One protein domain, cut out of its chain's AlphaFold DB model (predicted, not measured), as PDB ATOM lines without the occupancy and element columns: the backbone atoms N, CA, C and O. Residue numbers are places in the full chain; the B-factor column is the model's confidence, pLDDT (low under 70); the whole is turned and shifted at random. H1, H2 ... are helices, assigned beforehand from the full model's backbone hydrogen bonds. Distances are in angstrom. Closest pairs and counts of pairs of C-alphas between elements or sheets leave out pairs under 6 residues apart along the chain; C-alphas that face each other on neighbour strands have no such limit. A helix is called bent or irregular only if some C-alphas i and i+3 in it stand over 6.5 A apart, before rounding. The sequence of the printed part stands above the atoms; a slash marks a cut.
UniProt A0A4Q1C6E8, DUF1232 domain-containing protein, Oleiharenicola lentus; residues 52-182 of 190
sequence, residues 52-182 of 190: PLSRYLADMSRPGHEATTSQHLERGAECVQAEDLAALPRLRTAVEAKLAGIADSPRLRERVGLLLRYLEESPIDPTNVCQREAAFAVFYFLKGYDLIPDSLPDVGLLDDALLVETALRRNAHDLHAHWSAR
ATOM      1  N   PRO A  52     -17.873 -36.912 -10.097       90.69
ATOM      2  CA  PRO A  52     -19.023 -36.819 -10.996       90.69
ATOM      3  C   PRO A  52     -19.773 -35.493 -10.858       90.69
ATOM      4  O   PRO A  52     -19.962 -34.805 -11.859       90.69
ATOM      5  N   LEU A  53     -20.131 -35.094  -9.632       88.06
ATOM      6  CA  LEU A  53     -20.884 -33.865  -9.388       88.06
ATOM      7  C   LEU A  53     -20.074 -32.618  -9.755       88.06
ATOM      8  O   LEU A  53     -20.577 -31.734 -10.445       88.06
ATOM      9  N   SER A  54     -18.798 -32.574  -9.367       87.12
ATOM     10  CA  SER A  54     -17.886 -31.479  -9.716       87.12
ATOM     11  C   SER A  54     -17.774 -31.294 -11.228       87.12
ATOM     12  O   SER A  54     -17.846 -30.169 -11.723       87.12
ATOM     13  N   ARG A  55     -17.605 -32.397 -11.970       87.31
ATOM     14  CA  ARG A  55     -17.504 -32.375 -13.434       87.31
ATOM     15  C   ARG A  55     -18.813 -31.933 -14.068       87.31
ATOM     16  O   ARG A  55     -18.786 -31.041 -14.908       87.31
ATOM     17  N   TYR A  56     -19.932 -32.515 -13.638       87.31
ATOM     18  CA  TYR A  56     -21.250 -32.167 -14.155       87.31
ATOM     19  C   TYR A  56     -21.518 -30.676 -13.981       87.31
ATOM     20  O   TYR A  56     -21.802 -29.981 -14.950       87.31
ATOM     21  N   LEU A  57     -21.315 -30.156 -12.766       82.38
ATOM     22  CA  LEU A  57     -21.437 -28.734 -12.487       82.38
ATOM     23  C   LEU A  57     -20.488 -27.916 -13.375       82.38
ATOM     24  O   LEU A  57     -20.938 -26.937 -13.959       82.38
ATOM     25  N   ALA A  58     -19.215 -28.286 -13.538       81.62
ATOM     26  CA  ALA A  58     -18.263 -27.539 -14.371       81.62
ATOM     27  C   ALA A  58     -18.634 -27.498 -15.869       81.62
ATOM     28  O   ALA A  58     -18.485 -26.451 -16.504       81.62
ATOM     29  N   ASP A  59     -19.146 -28.596 -16.427       80.00
ATOM     30  CA  ASP A  59     -19.493 -28.699 -17.851       80.00
ATOM     31  C   ASP A  59     -20.713 -27.843 -18.240       80.00
ATOM     32  O   ASP A  59     -20.838 -27.446 -19.402       80.00
ATOM     33  N   MET A  60     -21.559 -27.459 -17.273       68.31
ATOM     34  CA  MET A  60     -22.746 -26.611 -17.487       68.31
ATOM     35  C   MET A  60     -22.447 -25.202 -18.014       68.31
ATOM     36  O   MET A  60     -23.355 -24.521 -18.479       68.31
ATOM     37  N   SER A  61     -21.195 -24.738 -17.968       58.09
ATOM     38  CA  SER A  61     -20.809 -23.432 -18.523       58.09
ATOM     39  C   SER A  61     -20.615 -23.447 -20.049       58.09
ATOM     40  O   SER A  61     -20.191 -22.443 -20.623       58.09
ATOM     41  N   ARG A  62     -20.895 -24.572 -20.724       58.56
ATOM     42  CA  ARG A  62     -20.768 -24.710 -22.181       58.56
ATOM     43  C   ARG A  62     -22.107 -24.430 -22.889       58.56
ATOM     44  O   ARG A  62     -23.098 -25.084 -22.570       58.56
ATOM     45  N   PRO A  63     -22.156 -23.510 -23.874       48.25
ATOM     46  CA  PRO A  63     -23.361 -23.272 -24.670       48.25
ATOM     47  C   PRO A  63     -23.781 -24.524 -25.458       48.25
ATOM     48  O   PRO A  63     -22.922 -25.241 -25.968       48.25
ATOM     49  N   GLY A  64     -25.092 -24.746 -25.615       55.72
ATOM     50  CA  GLY A  64     -25.643 -25.764 -26.527       55.72
ATOM     51  C   GLY A  64     -26.239 -27.019 -25.878       55.72
ATOM     52  O   GLY A  64     -26.504 -27.988 -26.583       55.72
ATOM     53  N   HIS A  65     -26.461 -27.032 -24.559       56.38
ATOM     54  CA  HIS A  65     -27.171 -28.126 -23.888       56.38
ATOM     55  C   HIS A  65     -28.659 -27.778 -23.713       56.38
ATOM     56  O   HIS A  65     -29.057 -27.178 -22.719       56.38
ATOM     57  N   GLU A  66     -29.494 -28.140 -24.690       55.69
ATOM     58  CA  GLU A  66     -30.956 -27.976 -24.630       55.69
ATOM     59  C   GLU A  66     -31.593 -29.057 -23.734       55.69
ATOM     60  O   GLU A  66     -32.245 -29.987 -24.205       55.69
ATOM     61  N   ALA A  67     -31.365 -28.978 -22.423       68.56
ATOM     62  CA  ALA A  67     -32.077 -29.792 -21.441       68.56
ATOM     63  C   ALA A  67     -33.125 -28.936 -20.722       68.56
ATOM     64  O   ALA A  67     -32.855 -27.803 -20.328       68.56
ATOM     65  N   THR A  68     -34.325 -29.482 -20.519       85.38
ATOM     66  CA  THR A  68     -35.326 -28.840 -19.647       85.38
ATOM     67  C   THR A  68     -34.820 -28.787 -18.200       85.38
ATOM     68  O   THR A  68     -34.032 -29.642 -17.794       85.38
ATOM     69  N   THR A  69     -35.317 -27.856 -17.376       87.75
ATOM     70  CA  THR A  69     -34.954 -27.771 -15.944       87.75
ATOM     71  C   THR A  69     -35.161 -29.098 -15.208       87.75
ATOM     72  O   THR A  69     -34.347 -29.477 -14.372       87.75
ATOM     73  N   SER A  70     -36.209 -29.852 -15.559       89.75
ATOM     74  CA  SER A  70     -36.475 -31.171 -14.973       89.75
ATOM     75  C   SER A  70     -35.423 -32.212 -15.357       89.75
ATOM     76  O   SER A  70     -34.957 -32.940 -14.489       89.75
ATOM     77  N   GLN A  71     -35.041 -32.289 -16.634       90.19
ATOM     78  CA  GLN A  71     -33.982 -33.204 -17.083       90.19
ATOM     79  C   GLN A  71     -32.623 -32.804 -16.513       90.19
ATOM     80  O   GLN A  71     -31.780 -33.656 -16.244       90.19
ATOM     81  N   HIS A  72     -32.398 -31.500 -16.344       88.56
ATOM     82  CA  HIS A  72     -31.185 -30.990 -15.732       88.56
ATOM     83  C   HIS A  72     -31.082 -31.406 -14.263       88.56
ATOM     84  O   HIS A  72     -30.051 -31.930 -13.851       88.56
ATOM     85  N   LEU A  73     -32.164 -31.237 -13.502       92.69
ATOM     86  CA  LEU A  73     -32.244 -31.691 -12.119       92.69
ATOM     87  C   LEU A  73     -31.999 -33.198 -12.003       92.69
ATOM     88  O   LEU A  73     -31.189 -33.611 -11.183       92.69
ATOM     89  N   GLU A  74     -32.661 -34.001 -12.835       93.94
ATOM     90  CA  GLU A  74     -32.535 -35.461 -12.834       93.94
ATOM     91  C   GLU A  74     -31.086 -35.907 -13.090       93.94
ATOM     92  O   GLU A  74     -30.486 -36.584 -12.258       93.94
ATOM     93  N   ARG A  75     -30.471 -35.439 -14.184       93.00
ATOM     94  CA  ARG A  75     -29.073 -35.763 -14.530       93.00
ATOM     95  C   ARG A  75     -28.074 -35.254 -13.490       93.00
ATOM     96  O   ARG A  75     -27.059 -35.895 -13.220       93.00
ATOM     97  N   GLY A  76     -28.342 -34.086 -12.911       92.19
ATOM     98  CA  GLY A  76     -27.537 -33.533 -11.831       92.19
ATOM     99  C   GLY A  76     -27.617 -34.375 -10.559       92.19
ATOM    100  O   GLY A  76     -26.592 -34.676  -9.949       92.19
ATOM    101  N   ALA A  77     -28.821 -34.817 -10.199       95.38
ATOM    102  CA  ALA A  77     -29.074 -35.689  -9.060       95.38
ATOM    103  C   ALA A  77     -28.413 -37.065  -9.221       95.38
ATOM    104  O   ALA A  77     -27.888 -37.603  -8.250       95.38
ATOM    105  N   GLU A  78     -28.353 -37.618 -10.437       95.69
ATOM    106  CA  GLU A  78     -27.609 -38.855 -10.726       95.69
ATOM    107  C   GLU A  78     -26.114 -38.746 -10.386       95.69
ATOM    108  O   GLU A  78     -25.479 -39.745 -10.046       95.69
ATOM    109  N   CYS A  79     -25.556 -37.534 -10.431       94.81
ATOM    110  CA  CYS A  79     -24.160 -37.288 -10.089       94.81
ATOM    111  C   CYS A  79     -23.919 -37.152  -8.579       94.81
ATOM    112  O   CYS A  79     -22.769 -37.258  -8.159       94.81
ATOM    113  N   VAL A  80     -24.963 -36.942  -7.768       95.69
ATOM    114  CA  VAL A  80     -24.850 -36.782  -6.311       95.69
ATOM    115  C   VAL A  80     -24.535 -38.124  -5.655       95.69
ATOM    116  O   VAL A  80     -25.287 -39.089  -5.784       95.69
ATOM    117  N   GLN A  81     -23.428 -38.166  -4.918       94.75
ATOM    118  CA  GLN A  81     -22.950 -39.341  -4.194       94.75
ATOM    119  C   GLN A  81     -23.132 -39.193  -2.677       94.75
ATOM    120  O   GLN A  81     -23.390 -38.109  -2.155       94.75
ATOM    121  N   ALA A  82     -22.948 -40.290  -1.938       95.00
ATOM    122  CA  ALA A  82     -23.047 -40.288  -0.475       95.00
ATOM    123  C   ALA A  82     -22.080 -39.289   0.192       95.00
ATOM    124  O   ALA A  82     -22.432 -38.650   1.182       95.00
ATOM    125  N   GLU A  83     -20.877 -39.131  -0.365       94.06
ATOM    126  CA  GLU A  83     -19.880 -38.166   0.113       94.06
ATOM    127  C   GLU A  83     -20.324 -36.708  -0.070       94.06
ATOM    128  O   GLU A  83     -20.049 -35.879   0.798       94.06
ATOM    129  N   ASP A  84     -21.077 -36.409  -1.134       93.94
ATOM    130  CA  ASP A  84     -21.664 -35.085  -1.354       93.94
ATOM    131  C   ASP A  84     -22.725 -34.801  -0.290       93.94
ATOM    132  O   ASP A  84     -22.690 -33.766   0.379       93.94
ATOM    133  N   LEU A  85     -23.632 -35.757  -0.063       94.75
ATOM    134  CA  LEU A  85     -24.666 -35.649   0.967       94.75
ATOM    135  C   LEU A  85     -24.055 -35.441   2.361       94.75
ATOM    136  O   LEU A  85     -24.512 -34.588   3.122       94.75
ATOM    137  N   ALA A  86     -22.970 -36.154   2.674       92.88
ATOM    138  CA  ALA A  86     -22.233 -35.994   3.926       92.88
ATOM    139  C   ALA A  86     -21.551 -34.620   4.069       92.88
ATOM    140  O   ALA A  86     -21.243 -34.193   5.187       92.88
ATOM    141  N   ALA A  87     -21.312 -33.911   2.964       89.38
ATOM    142  CA  ALA A  87     -20.713 -32.584   2.964       89.38
ATOM    143  C   ALA A  87     -21.733 -31.447   3.169       89.38
ATOM    144  O   ALA A  87     -21.332 -30.349   3.567       89.38
ATOM    145  N   LEU A  88     -23.035 -31.691   2.969       88.19
ATOM    146  CA  LEU A  88     -24.098 -30.677   3.066       88.19
ATOM    147  C   LEU A  88     -24.115 -29.883   4.386       88.19
ATOM    148  O   LEU A  88     -24.233 -28.657   4.314       88.19
ATOM    149  N   PRO A  89     -23.916 -30.483   5.581       87.88
ATOM    150  CA  PRO A  89     -23.896 -29.714   6.830       87.88
ATOM    151  C   PRO A  89     -22.821 -28.618   6.854       87.88
ATOM    152  O   PRO A  89     -22.995 -27.578   7.485       87.88
ATOM    153  N   ARG A  90     -21.708 -28.818   6.134       86.25
ATOM    154  CA  ARG A  90     -20.608 -27.844   6.040       86.25
ATOM    155  C   ARG A  90     -20.932 -26.686   5.094       86.25
ATOM    156  O   ARG A  90     -20.286 -25.646   5.165       86.25
ATOM    157  N   LEU A  91     -21.919 -26.859   4.215       83.81
ATOM    158  CA  LEU A  91     -22.350 -25.844   3.255       83.81
ATOM    159  C   LEU A  91     -23.395 -24.891   3.814       83.81
ATOM    160  O   LEU A  91     -23.571 -23.813   3.252       83.81
ATOM    161  N   ARG A  92     -24.046 -25.240   4.929       87.38
ATOM    162  CA  ARG A  92     -25.109 -24.437   5.544       87.38
ATOM    163  C   ARG A  92     -24.747 -22.958   5.652       87.38
ATOM    164  O   ARG A  92     -25.488 -22.111   5.170       87.38
ATOM    165  N   THR A  93     -23.583 -22.647   6.221       87.38
ATOM    166  CA  THR A  93     -23.133 -21.259   6.402       87.38
ATOM    167  C   THR A  93     -22.956 -20.531   5.068       87.38
ATOM    168  O   THR A  93     -23.270 -19.347   4.971       87.38
ATOM    169  N   ALA A  94     -22.495 -21.223   4.022       87.25
ATOM    170  CA  ALA A  94     -22.386 -20.644   2.686       87.25
ATOM    171  C   ALA A  94     -23.770 -20.393   2.062       87.25
ATOM    172  O   ALA A  94     -23.974 -19.344   1.453       87.25
ATOM    173  N   VAL A  95     -24.728 -21.309   2.262       88.88
ATOM    174  CA  VAL A  95     -26.117 -21.144   1.794       88.88
ATOM    175  C   VAL A  95     -26.751 -19.947   2.484       88.88
ATOM    176  O   VAL A  95     -27.234 -19.042   1.811       88.88
ATOM    177  N   GLU A  96     -26.696 -19.892   3.814       88.62
ATOM    178  CA  GLU A  96     -27.238 -18.787   4.608       88.62
ATOM    179  C   GLU A  96     -26.602 -17.443   4.215       88.62
ATOM    180  O   GLU A  96     -27.312 -16.446   4.079       88.62
ATOM    181  N   ALA A  97     -25.292 -17.417   3.943       86.25
ATOM    182  CA  ALA A  97     -24.605 -16.225   3.454       86.25
ATOM    183  C   ALA A  97     -25.073 -15.796   2.050       86.25
ATOM    184  O   ALA A  97     -25.334 -14.606   1.852       86.25
ATOM    185  N   LYS A  98     -25.227 -16.728   1.088       85.62
ATOM    186  CA  LYS A  98     -25.779 -16.410  -0.248       85.62
ATOM    187  C   LYS A  98     -27.209 -15.885  -0.112       85.62
ATOM    188  O   LYS A  98     -27.518 -14.823  -0.641       85.62
ATOM    189  N   LEU A  99     -28.050 -16.559   0.675       87.25
ATOM    190  CA  LEU A  99     -29.437 -16.164   0.934       87.25
ATOM    191  C   LEU A  99     -29.555 -14.775   1.571       87.25
ATOM    192  O   LEU A  99     -30.420 -14.000   1.172       87.25
ATOM    193  N   ALA A 100     -28.691 -14.433   2.529       85.00
ATOM    194  CA  ALA A 100     -28.665 -13.106   3.145       85.00
ATOM    195  C   ALA A 100     -28.291 -11.993   2.147       85.00
ATOM    196  O   ALA A 100     -28.677 -10.839   2.338       85.00
ATOM    197  N   GLY A 101     -27.568 -12.332   1.077       82.12
ATOM    198  CA  GLY A 101     -27.244 -11.423  -0.023       82.12
ATOM    199  C   GLY A 101     -28.401 -11.158  -0.995       82.12
ATOM    200  O   GLY A 101     -28.326 -10.200  -1.764       82.12
ATOM    201  N   ILE A 102     -29.468 -11.965  -0.954       83.19
ATOM    202  CA  ILE A 102     -30.629 -11.858  -1.845       83.19
ATOM    203  C   ILE A 102     -31.676 -10.936  -1.208       83.19
ATOM    204  O   ILE A 102     -32.431 -11.344  -0.323       83.19
ATOM    205  N   ALA A 103     -31.733  -9.685  -1.669       74.88
ATOM    206  CA  ALA A 103     -32.686  -8.694  -1.164       74.88
ATOM    207  C   ALA A 103     -34.133  -8.991  -1.607       74.88
ATOM    208  O   ALA A 103     -35.042  -9.026  -0.775       74.88
ATOM    209  N   ASP A 104     -34.330  -9.300  -2.891       77.50
ATOM    210  CA  ASP A 104     -35.641  -9.214  -3.550       77.50
ATOM    211  C   ASP A 104     -36.226 -10.575  -3.967       77.50
ATOM    212  O   ASP A 104     -36.876 -10.707  -4.998       77.50
ATOM    213  N   SER A 105     -36.017 -11.626  -3.164       84.75
ATOM    214  CA  SER A 105     -36.663 -12.928  -3.402       84.75
ATOM    215  C   SER A 105     -36.950 -13.699  -2.105       84.75
ATOM    216  O   SER A 105     -36.246 -14.652  -1.762       84.75
ATOM    217  N   PRO A 106     -37.970 -13.298  -1.316       86.25
ATOM    218  CA  PRO A 106     -38.351 -14.017  -0.096       86.25
ATOM    219  C   PRO A 106     -38.767 -15.466  -0.384       86.25
ATOM    220  O   PRO A 106     -38.405 -16.365   0.370       86.25
ATOM    221  N   ARG A 107     -39.444 -15.695  -1.515       87.88
ATOM    222  CA  ARG A 107     -39.913 -17.017  -1.947       87.88
ATOM    223  C   ARG A 107     -38.757 -17.982  -2.214       87.88
ATOM    224  O   ARG A 107     -38.775 -19.102  -1.718       87.88
ATOM    225  N   LEU A 108     -37.725 -17.552  -2.949       89.75
ATOM    226  CA  LEU A 108     -36.529 -18.375  -3.159       89.75
ATOM    227  C   LEU A 108     -35.848 -18.696  -1.827       89.75
ATOM    228  O   LEU A 108     -35.474 -19.844  -1.594       89.75
ATOM    229  N   ARG A 109     -35.736 -17.703  -0.933       90.62
ATOM    230  CA  ARG A 109     -35.097 -17.908   0.371       90.62
ATOM    231  C   ARG A 109     -35.800 -18.959   1.214       90.62
ATOM    232  O   ARG A 109     -35.143 -19.830   1.780       90.62
ATOM    233  N   GLU A 110     -37.121 -18.897   1.263       90.62
ATOM    234  CA  GLU A 110     -37.935 -19.885   1.960       90.62
ATOM    235  C   GLU A 110     -37.765 -21.284   1.360       90.62
ATOM    236  O   GLU A 110     -37.472 -22.236   2.080       90.62
ATOM    237  N   ARG A 111     -37.862 -21.399   0.034       93.19
ATOM    238  CA  ARG A 111     -37.757 -22.672  -0.687       93.19
ATOM    239  C   ARG A 111     -36.399 -23.354  -0.525       93.19
ATOM    240  O   ARG A 111     -36.350 -24.546  -0.237       93.19
ATOM    241  N   VAL A 112     -35.299 -22.608  -0.646       93.81
ATOM    242  CA  VAL A 112     -33.950 -23.141  -0.374       93.81
ATOM    243  C   VAL A 112     -33.835 -23.567   1.089       93.81
ATOM    244  O   VAL A 112     -33.300 -24.635   1.378       93.81
ATOM    245  N   GLY A 113     -34.387 -22.776   2.016       92.00
ATOM    246  CA  GLY A 113     -34.426 -23.121   3.436       92.00
ATOM    247  C   GLY A 113     -35.183 -24.422   3.729       92.00
ATOM    248  O   GLY A 113     -34.752 -25.194   4.586       92.00
ATOM    249  N   LEU A 114     -36.273 -24.700   3.007       92.81
ATOM    250  CA  LEU A 114     -37.018 -25.959   3.117       92.81
ATOM    251  C   LEU A 114     -36.182 -27.154   2.661       92.81
ATOM    252  O   LEU A 114     -36.095 -28.137   3.396       92.81
ATOM    253  N   LEU A 115     -35.545 -27.063   1.488       95.12
ATOM    254  CA  LEU A 115     -34.677 -28.129   0.978       95.12
ATOM    255  C   LEU A 115     -33.499 -28.381   1.922       95.12
ATOM    256  O   LEU A 115     -33.211 -29.529   2.252       95.12
ATOM    257  N   LEU A 116     -32.858 -27.321   2.418       93.69
ATOM    258  CA  LEU A 116     -31.738 -27.449   3.347       93.69
ATOM    259  C   LEU A 116     -32.163 -28.139   4.649       93.69
ATOM    260  O   LEU A 116     -31.501 -29.069   5.096       93.69
ATOM    261  N   ARG A 117     -33.305 -27.744   5.223       92.94
ATOM    262  CA  ARG A 117     -33.840 -28.371   6.439       92.94
ATOM    263  C   ARG A 117     -34.186 -29.842   6.225       92.94
ATOM    264  O   ARG A 117     -33.904 -30.662   7.092       92.94
ATOM    265  N   TYR A 118     -34.781 -30.184   5.085       94.94
ATOM    266  CA  TYR A 118     -35.048 -31.575   4.724       94.94
ATOM    267  C   TYR A 118     -33.777 -32.415   4.699       94.94
ATOM    268  O   TYR A 118     -33.743 -33.489   5.300       94.94
ATOM    269  N   LEU A 119     -32.734 -31.910   4.045       95.19
ATOM    270  CA  LEU A 119     -31.451 -32.592   3.930       95.19
ATOM    271  C   LEU A 119     -30.770 -32.769   5.293       95.19
ATOM    272  O   LEU A 119     -30.221 -33.834   5.552       95.19
ATOM    273  N   GLU A 120     -30.841 -31.766   6.172       93.19
ATOM    274  CA  GLU A 120     -30.288 -31.830   7.536       93.19
ATOM    275  C   GLU A 120     -31.017 -32.840   8.435       93.19
ATOM    276  O   GLU A 120     -30.406 -33.465   9.300       93.19
ATOM    277  N   GLU A 121     -32.329 -32.986   8.258       93.25
ATOM    278  CA  GLU A 121     -33.173 -33.851   9.091       93.25
ATOM    279  C   GLU A 121     -33.290 -35.286   8.567       93.25
ATOM    280  O   GLU A 121     -33.873 -36.141   9.246       93.25
ATOM    281  N   SER A 122     -32.815 -35.538   7.349       93.62
ATOM    282  CA  SER A 122     -32.889 -36.841   6.697       93.62
ATOM    283  C   SER A 122     -31.611 -37.639   6.945       93.62
ATOM    284  O   SER A 122     -30.515 -37.091   6.809       93.62
ATOM    285  N   PRO A 123     -31.705 -38.942   7.266       94.25
ATOM    286  CA  PRO A 123     -30.529 -39.800   7.228       94.25
ATOM    287  C   PRO A 123     -29.946 -39.805   5.811       94.25
ATOM    288  O   PRO A 123     -30.675 -39.652   4.831       94.25
ATOM    289  N   ILE A 124     -28.627 -39.954   5.697       95.25
ATOM    290  CA  ILE A 124     -27.968 -40.024   4.390       95.25
ATOM    291  C   ILE A 124     -28.376 -41.328   3.703       95.25
ATOM    292  O   ILE A 124     -28.054 -42.412   4.184       95.25
ATOM    293  N   ASP A 125     -29.042 -41.201   2.563       95.88
ATOM    294  CA  ASP A 125     -29.449 -42.283   1.681       95.88
ATOM    295  C   ASP A 125     -29.181 -41.877   0.216       95.88
ATOM    296  O   ASP A 125     -30.006 -41.226  -0.428       95.88
ATOM    297  N   PRO A 126     -28.035 -42.278  -0.363       91.94
ATOM    298  CA  PRO A 126     -27.698 -41.947  -1.746       91.94
ATOM    299  C   PRO A 126     -28.619 -42.626  -2.773       91.94
ATOM    300  O   PRO A 126     -28.538 -42.312  -3.957       91.94
ATOM    301  N   THR A 127     -29.479 -43.565  -2.366       95.94
ATOM    302  CA  THR A 127     -30.459 -44.188  -3.266       95.94
ATOM    303  C   THR A 127     -31.758 -43.388  -3.339       95.94
ATOM    304  O   THR A 127     -32.481 -43.471  -4.335       95.94
ATOM    305  N   ASN A 128     -32.019 -42.542  -2.339       96.75
ATOM    306  CA  ASN A 128     -33.200 -41.703  -2.278       96.75
ATOM    307  C   ASN A 128     -33.151 -40.608  -3.358       96.75
ATOM    308  O   ASN A 128     -32.275 -39.741  -3.371       96.75
ATOM    309  N   VAL A 129     -34.104 -40.658  -4.289       97.00
ATOM    310  CA  VAL A 129     -34.197 -39.703  -5.406       97.00
ATOM    311  C   VAL A 129     -34.473 -38.290  -4.895       97.00
ATOM    312  O   VAL A 129     -33.765 -37.366  -5.287       97.00
ATOM    313  N   CYS A 130     -35.420 -38.128  -3.970       97.19
ATOM    314  CA  CYS A 130     -35.753 -36.835  -3.372       97.19
ATOM    315  C   CYS A 130     -34.542 -36.197  -2.681       97.19
ATOM    316  O   CYS A 130     -34.260 -35.015  -2.887       97.19
ATOM    317  N   GLN A 131     -33.758 -36.983  -1.939       97.31
ATOM    318  CA  GLN A 131     -32.551 -36.486  -1.280       97.31
ATOM    319  C   GLN A 131     -31.489 -36.030  -2.283       97.31
ATOM    320  O   GLN A 131     -30.904 -34.962  -2.104       97.31
ATOM    321  N   ARG A 132     -31.263 -36.790  -3.359       97.81
ATOM    322  CA  ARG A 132     -30.305 -36.408  -4.404       97.81
ATOM    323  C   ARG A 132     -30.752 -35.182  -5.196       97.81
ATOM    324  O   ARG A 132     -29.933 -34.297  -5.427       97.81
ATOM    325  N   GLU A 133     -32.027 -35.087  -5.568       97.75
ATOM    326  CA  GLU A 133     -32.570 -33.919  -6.275       97.75
ATOM    327  C   GLU A 133     -32.525 -32.657  -5.400       97.75
ATOM    328  O   GLU A 133     -32.058 -31.607  -5.847       97.75
ATOM    329  N   ALA A 134     -32.929 -32.757  -4.129       97.06
ATOM    330  CA  ALA A 134     -32.839 -31.651  -3.179       97.06
ATOM    331  C   ALA A 134     -31.384 -31.202  -2.968       97.06
ATOM    332  O   ALA A 134     -31.096 -30.004  -2.986       97.06
ATOM    333  N   ALA A 135     -30.461 -32.152  -2.805       96.56
ATOM    334  CA  ALA A 135     -29.042 -31.859  -2.642       96.56
ATOM    335  C   ALA A 135     -28.463 -31.183  -3.887       96.56
ATOM    336  O   ALA A 135     -27.799 -30.154  -3.766       96.56
ATOM    337  N   PHE A 136     -28.759 -31.707  -5.080       95.62
ATOM    338  CA  PHE A 136     -28.310 -31.114  -6.337       95.62
ATOM    339  C   PHE A 136     -28.766 -29.659  -6.476       95.62
ATOM    340  O   PHE A 136     -27.942 -28.799  -6.781       95.62
ATOM    341  N   ALA A 137     -30.036 -29.360  -6.187       94.69
ATOM    342  CA  ALA A 137     -30.549 -27.992  -6.233       94.69
ATOM    343  C   ALA A 137     -29.791 -27.046  -5.279       94.69
ATOM    344  O   ALA A 137     -29.483 -25.915  -5.650       94.69
ATOM    345  N   VAL A 138     -29.428 -27.510  -4.076       94.25
ATOM    346  CA  VAL A 138     -28.627 -26.726  -3.117       94.25
ATOM    347  C   VAL A 138     -27.186 -26.528  -3.602       94.25
ATOM    348  O   VAL A 138     -26.652 -25.424  -3.485       94.25
ATOM    349  N   PHE A 139     -26.545 -27.554  -4.172       91.94
ATOM    350  CA  PHE A 139     -25.198 -27.416  -4.743       91.94
ATOM    351  C   PHE A 139     -25.174 -26.466  -5.937       91.94
ATOM    352  O   PHE A 139     -24.254 -25.655  -6.052       91.94
ATOM    353  N   TYR A 140     -26.185 -26.549  -6.804       88.94
ATOM    354  CA  TYR A 140     -26.337 -25.651  -7.940       88.94
ATOM    355  C   TYR A 140     -26.481 -24.205  -7.465       88.94
ATOM    356  O   TYR A 140     -25.673 -23.364  -7.854       88.94
ATOM    357  N   PHE A 141     -27.386 -23.962  -6.508       89.62
ATOM    358  CA  PHE A 141     -27.577 -22.654  -5.882       89.62
ATOM    359  C   PHE A 141     -26.268 -22.067  -5.331       89.62
ATOM    360  O   PHE A 141     -26.011 -20.872  -5.440       89.62
ATOM    361  N   LEU A 142     -25.385 -22.881  -4.755       86.38
ATOM    362  CA  LEU A 142     -24.107 -22.395  -4.225       86.38
ATOM    363  C   LEU A 142     -23.026 -22.143  -5.270       86.38
ATOM    364  O   LEU A 142     -22.062 -21.432  -4.981       86.38
ATOM    365  N   LYS A 143     -23.133 -22.744  -6.455       77.25
ATOM    366  CA  LYS A 143     -22.077 -22.710  -7.467       77.25
ATOM    367  C   LYS A 143     -21.778 -21.289  -7.944       77.25
ATOM    368  O   LYS A 143     -20.612 -20.999  -8.215       77.25
ATOM    369  N   GLY A 144     -22.791 -20.422  -8.029       60.56
ATOM    370  CA  GLY A 144     -22.639 -19.013  -8.424       60.56
ATOM    371  C   GLY A 144     -22.024 -18.819  -9.818       60.56
ATOM    372  O   GLY A 144     -21.474 -17.761 -10.118       60.56
ATOM    373  N   TYR A 145     -22.053 -19.872 -10.644       52.88
ATOM    374  CA  TYR A 145     -21.735 -19.857 -12.070       52.88
ATOM    375  C   TYR A 145     -23.014 -20.230 -12.801       52.88
ATOM    376  O   TYR A 145     -23.162 -21.353 -13.298       52.88
ATOM    377  N   ASP A 146     -23.935 -19.284 -12.770       52.25
ATOM    378  CA  ASP A 146     -25.262 -19.395 -13.351       52.25
ATOM    379  C   ASP A 146     -25.184 -19.143 -14.861       52.25
ATOM    380  O   ASP A 146     -24.235 -18.522 -15.360       52.25
ATOM    381  N   LEU A 147     -26.176 -19.629 -15.612       51.78
ATOM    382  CA  LEU A 147     -26.309 -19.279 -17.032       51.78
ATOM    383  C   LEU A 147     -26.603 -17.777 -17.184       51.78
ATOM    384  O   LEU A 147     -26.166 -17.154 -18.156       51.78
ATOM    385  N   ILE A 148     -27.272 -17.187 -16.190       51.75
ATOM    386  CA  ILE A 148     -27.509 -15.753 -16.052       51.75
ATOM    387  C   ILE A 148     -26.733 -15.250 -14.834       51.75
ATOM    388  O   ILE A 148     -27.095 -15.592 -13.720       51.75
ATOM    389  N   PRO A 149     -25.696 -14.411 -14.994       56.31
ATOM    390  CA  PRO A 149     -24.925 -13.928 -13.858       56.31
ATOM    391  C   PRO A 149     -25.820 -13.338 -12.760       56.31
ATOM    392  O   PRO A 149     -26.557 -12.390 -13.027       56.31
ATOM    393  N   ASP A 150     -25.651 -13.795 -11.518       58.62
ATOM    394  CA  ASP A 150     -26.311 -13.279 -10.304       58.62
ATOM    395  C   ASP A 150     -26.216 -11.744 -10.147       58.62
ATOM    396  O   ASP A 150     -26.916 -11.120  -9.351       58.62
ATOM    397  N   SER A 151     -25.268 -11.109 -10.843       56.22
ATOM    398  CA  SER A 151     -25.059  -9.654 -10.862       56.22
ATOM    399  C   SER A 151     -26.040  -8.886 -11.751       56.22
ATOM    400  O   SER A 151     -26.075  -7.653 -11.688       56.22
ATOM    401  N   LEU A 152     -26.818  -9.587 -12.578       53.16
ATOM    402  CA  LEU A 152     -27.880  -8.995 -13.375       53.16
ATOM    403  C   LEU A 152     -29.102  -8.755 -12.480       53.16
ATOM    404  O   LEU A 152     -29.654  -9.717 -11.940       53.16
ATOM    405  N   PRO A 153     -29.538  -7.488 -12.326       54.91
ATOM    406  CA  PRO A 153     -30.767  -7.175 -11.611       54.91
ATOM    407  C   PRO A 153     -31.936  -7.975 -12.189       54.91
ATOM    408  O   PRO A 153     -32.000  -8.183 -13.400       54.91
ATOM    409  N   ASP A 154     -32.838  -8.418 -11.318       53.75
ATOM    410  CA  ASP A 154     -34.102  -9.102 -11.627       53.75
ATOM    411  C   ASP A 154     -34.012 -10.522 -12.221       53.75
ATOM    412  O   ASP A 154     -34.912 -11.324 -11.979       53.75
ATOM    413  N   VAL A 155     -32.950 -10.873 -12.956       60.03
ATOM    414  CA  VAL A 155     -32.888 -12.135 -13.728       60.03
ATOM    415  C   VAL A 155     -31.803 -13.105 -13.250       60.03
ATOM    416  O   VAL A 155     -31.904 -14.296 -13.530       60.03
ATOM    417  N   GLY A 156     -30.794 -12.636 -12.506       67.88
ATOM    418  CA  GLY A 156     -29.643 -13.456 -12.096       67.88
ATOM    419  C   GLY A 156     -29.999 -14.709 -11.288       67.88
ATOM    420  O   GLY A 156     -29.377 -15.744 -11.451       67.88
ATOM    421  N   LEU A 157     -31.079 -14.648 -10.503       77.56
ATOM    422  CA  LEU A 157     -31.533 -15.752  -9.646       77.56
ATOM    423  C   LEU A 157     -32.627 -16.619 -10.284       77.56
ATOM    424  O   LEU A 157     -33.211 -17.469  -9.607       77.56
ATOM    425  N   LEU A 158     -32.985 -16.364 -11.546       82.19
ATOM    426  CA  LEU A 158     -34.112 -17.043 -12.180       82.19
ATOM    427  C   LEU A 158     -33.846 -18.544 -12.327       82.19
ATOM    428  O   LEU A 158     -34.723 -19.345 -12.011       82.19
ATOM    429  N   ASP A 159     -32.640 -18.921 -12.746       83.56
ATOM    430  CA  ASP A 159     -32.271 -20.325 -12.950       83.56
ATOM    431  C   ASP A 159     -32.259 -21.097 -11.625       83.56
ATOM    432  O   ASP A 159     -32.866 -22.165 -11.520       83.56
ATOM    433  N   ASP A 160     -31.667 -20.500 -10.588       87.69
ATOM    434  CA  ASP A 160     -31.700 -21.005  -9.214       87.69
ATOM    435  C   ASP A 160     -33.141 -21.227  -8.734       87.69
ATOM    436  O   ASP A 160     -33.487 -22.291  -8.210       87.69
ATOM    437  N   ALA A 161     -34.014 -20.239  -8.944       89.88
ATOM    438  CA  ALA A 161     -35.413 -20.324  -8.547       89.88
ATOM    439  C   ALA A 161     -36.181 -21.404  -9.305       89.88
ATOM    440  O   ALA A 161     -36.959 -22.133  -8.684       89.88
ATOM    441  N   LEU A 162     -35.948 -21.541 -10.610       90.69
ATOM    442  CA  LEU A 162     -36.568 -22.575 -11.433       90.69
ATOM    443  C   LEU A 162     -36.112 -23.969 -11.011       90.69
ATOM    444  O   LEU A 162     -36.944 -24.874 -10.923       90.69
ATOM    445  N   LEU A 163     -34.825 -24.161 -10.726       91.69
ATOM    446  CA  LEU A 163     -34.300 -25.465 -10.332       91.69
ATOM    447  C   LEU A 163     -34.809 -25.880  -8.948       91.69
ATOM    448  O   LEU A 163     -35.300 -26.997  -8.783       91.69
ATOM    449  N   VAL A 164     -34.774 -24.962  -7.980       94.50
ATOM    450  CA  VAL A 164     -35.312 -25.179  -6.628       94.50
ATOM    451  C   VAL A 164     -36.815 -25.460  -6.671       94.50
ATOM    452  O   VAL A 164     -37.291 -26.390  -6.023       94.50
ATOM    453  N   GLU A 165     -37.580 -24.694  -7.453       94.44
ATOM    454  CA  GLU A 165     -39.014 -24.935  -7.636       94.44
ATOM    455  C   GLU A 165     -39.287 -26.298  -8.276       94.44
ATOM    456  O   GLU A 165     -40.182 -27.023  -7.842       94.44
ATOM    457  N   THR A 166     -38.496 -26.667  -9.281       95.00
ATOM    458  CA  THR A 166     -38.616 -27.961  -9.957       95.00
ATOM    459  C   THR A 166     -38.359 -29.113  -8.988       95.00
ATOM    460  O   THR A 166     -39.145 -30.063  -8.964       95.00
ATOM    461  N   ALA A 167     -37.334 -29.003  -8.139       96.38
ATOM    462  CA  ALA A 167     -37.029 -29.995  -7.108       96.38
ATOM    463  C   ALA A 167     -38.159 -30.127  -6.081       96.38
ATOM    464  O   ALA A 167     -38.571 -31.240  -5.762       96.38
ATOM    465  N   LEU A 168     -38.724 -29.009  -5.618       95.44
ATOM    466  CA  LEU A 168     -39.865 -29.031  -4.700       95.44
ATOM    467  C   LEU A 168     -41.098 -29.684  -5.326       95.44
ATOM    468  O   LEU A 168     -41.762 -30.486  -4.676       95.44
ATOM    469  N   ARG A 169     -41.413 -29.358  -6.584       95.00
ATOM    470  CA  ARG A 169     -42.597 -29.889  -7.273       95.00
ATOM    471  C   ARG A 169     -42.496 -31.382  -7.543       95.00
ATOM    472  O   ARG A 169     -43.457 -32.101  -7.291       95.00
ATOM    473  N   ARG A 170     -41.350 -31.851  -8.041       95.12
ATOM    474  CA  ARG A 170     -41.134 -33.275  -8.343       95.12
ATOM    475  C   ARG A 170     -41.181 -34.143  -7.095       95.12
ATOM    476  O   ARG A 170     -41.716 -35.243  -7.146       95.12
ATOM    477  N   ASN A 171     -40.693 -33.613  -5.977       96.12
ATOM    478  CA  ASN A 171     -40.592 -34.349  -4.725       96.12
ATOM    479  C   ASN A 171     -41.670 -33.967  -3.706       96.12
ATOM    480  O   ASN A 171     -41.546 -34.302  -2.530       96.12
ATOM    481  N   ALA A 172     -42.729 -33.268  -4.132       93.88
ATOM    482  CA  ALA A 172     -43.741 -32.732  -3.226       93.88
ATOM    483  C   ALA A 172     -44.314 -33.817  -2.308       93.88
ATOM    484  O   ALA A 172     -44.372 -33.620  -1.101       93.88
ATOM    485  N   HIS A 173     -44.647 -34.989  -2.853       93.62
ATOM    486  CA  HIS A 173     -45.172 -36.108  -2.073       93.62
ATOM    487  C   HIS A 173     -44.218 -36.556  -0.949       93.62
ATOM    488  O   HIS A 173     -44.623 -36.665   0.209       93.62
ATOM    489  N   ASP A 174     -42.940 -36.766  -1.263       94.50
ATOM    490  CA  ASP A 174     -41.961 -37.279  -0.299       94.50
ATOM    491  C   ASP A 174     -41.590 -36.228   0.751       94.50
ATOM    492  O   ASP A 174     -41.448 -36.536   1.937       94.50
ATOM    493  N   LEU A 175     -41.503 -34.961   0.338       93.88
ATOM    494  CA  LEU A 175     -41.319 -33.838   1.250       93.88
ATOM    495  C   LEU A 175     -42.553 -33.686   2.163       93.88
ATOM    496  O   LEU A 175     -42.418 -33.561   3.377       93.88
ATOM    497  N   HIS A 176     -43.775 -33.793   1.644       92.62
ATOM    498  CA  HIS A 176     -44.987 -33.766   2.476       92.62
ATOM    499  C   HIS A 176     -44.979 -34.887   3.512       92.62
ATOM    500  O   HIS A 176     -45.250 -34.635   4.691       92.62
ATOM    501  N   ALA A 177     -44.624 -36.106   3.099       92.88
ATOM    502  CA  ALA A 177     -44.516 -37.253   3.990       92.88
ATOM    503  C   ALA A 177     -43.467 -37.017   5.091       92.88
ATOM    504  O   ALA A 177     -43.751 -37.239   6.272       92.88
ATOM    505  N   HIS A 178     -42.287 -36.488   4.742       93.25
ATOM    506  CA  HIS A 178     -41.216 -36.183   5.701       93.25
ATOM    507  C   HIS A 178     -41.631 -35.158   6.762       93.25
ATOM    508  O   HIS A 178     -41.310 -35.335   7.943       93.25
ATOM    509  N   TRP A 179     -42.331 -34.090   6.369       92.62
ATOM    510  CA  TRP A 179     -42.790 -33.049   7.298       92.62
ATOM    511  C   TRP A 179     -43.961 -33.528   8.156       92.62
ATOM    512  O   TRP A 179     -43.972 -33.275   9.364       92.62
ATOM    513  N   SER A 180     -44.896 -34.268   7.560       92.00
ATOM    514  CA  SER A 180     -46.048 -34.842   8.266       92.00
ATOM    515  C   SER A 180     -45.602 -35.828   9.344       92.00
ATOM    516  O   SER A 180     -46.070 -35.750  10.479       92.00
ATOM    517  N   ALA A 181     -44.615 -36.679   9.043       92.69
ATOM    518  CA  ALA A 181     -44.011 -37.601  10.011       92.69
ATOM    519  C   ALA A 181     -43.365 -36.889  11.218       92.69
ATOM    520  O   ALA A 181     -43.130 -37.509  12.252       92.69
ATOM    521  N   ARG A 182     -43.091 -35.583  11.105       92.31
ATOM    522  CA  ARG A 182     -42.509 -34.732  12.155       92.31
ATOM    523  C   ARG A 182     -43.524 -33.763  12.774       92.31
ATOM    524  O   ARG A 182     -43.124 -32.843  13.485       92.31
TER     525      ARG A 182
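Overview. This is residues 52 to 182 of the 190 residues of the protein "DUF1232 domain-containing protein" of Oleiharenicola lentus (UniProt A0A4Q1C6E8). What would one see first? H5 makes the core of a compact, all-helix body: H6 runs back side by side with it, H2 crosses this pair on one side, and the hairpin of H3 and H4 packs on H5 from the other. H1 and H7 lie farthest out, and a long loop, residues 144 to 157, joins H5 to H6. How large is it, and of what is it made? The printed part has 131 residues with seven named helices, H1 to H7 in chain order, and no named strand. The radius of gyration of the C-alphas is 14.0 A, and the rounded outline spans 40 by 31 by 26 A.

Arrangement. How does the printed part open? H1, residues 52 to 59, and H2, residues 69 to 78, form a hairpin that only just touches, with 3 pairs of C-alphas within 8 A; the closest, Tyr 56 and Gly 76, are 6.8 A apart. What follows? H3, residues 82 to 100, and H4, residues 106 to 121, form a hairpin at a shallow tilt of 30 degrees, opposite ways, the closest C-alphas being those of Leu 99 and Arg 109, 5.9 A apart. Which helix is the hub? H5, residues 129 to 143, touches H2, H3, H4 and H6, residues 158 to 170; with H6 it forms a hairpin at a shallow tilt of 10 degrees, the C-alphas of Ala 137 and Val 164 being closest at 5.5 A. H5 and H2 are about perpendicular at 76 degrees, with the C-alphas of Ala 77 and Glu 133 closest at 4.8 A. H7, residues 172 to 180, touches no helix but is near H4 and H5. Are the helix backbones whole? In H1, H2, H4, H5, H6 and H7 every O i to N i+4 pair is within hydrogen-bond range; in H3 it is 10 of 15.

Along the chain. Where does the first helix begin? C-alpha 52 of H1 is at (-19.023, -36.819, -10.996). Which helices are long? H3 measures 28.0 A from first to last C-alpha, H4 22.5 A, H5 21.0 A and H6 18.1 A. Is H3 straight? It has a kink of 61 degrees near residue 90 and is irregular, with C-alphas 86 and 89 7.1 A apart. Where does the last helix end? C-alpha 180 of H7 is at (-46.048, -34.842, 8.266).

Size, cuts and confidence. How far does it reach? The two C-alphas farthest apart, those of Gly 64 and Arg 182, are 43.1 A apart. Is it unbroken? The printed part has no cut, and its one long link is H5 to H6, 14 residues. Where is confidence low? Residues 60 to 67 and 144 to 156 are under 70, while the mean pLDDT of the printed part is 85.4.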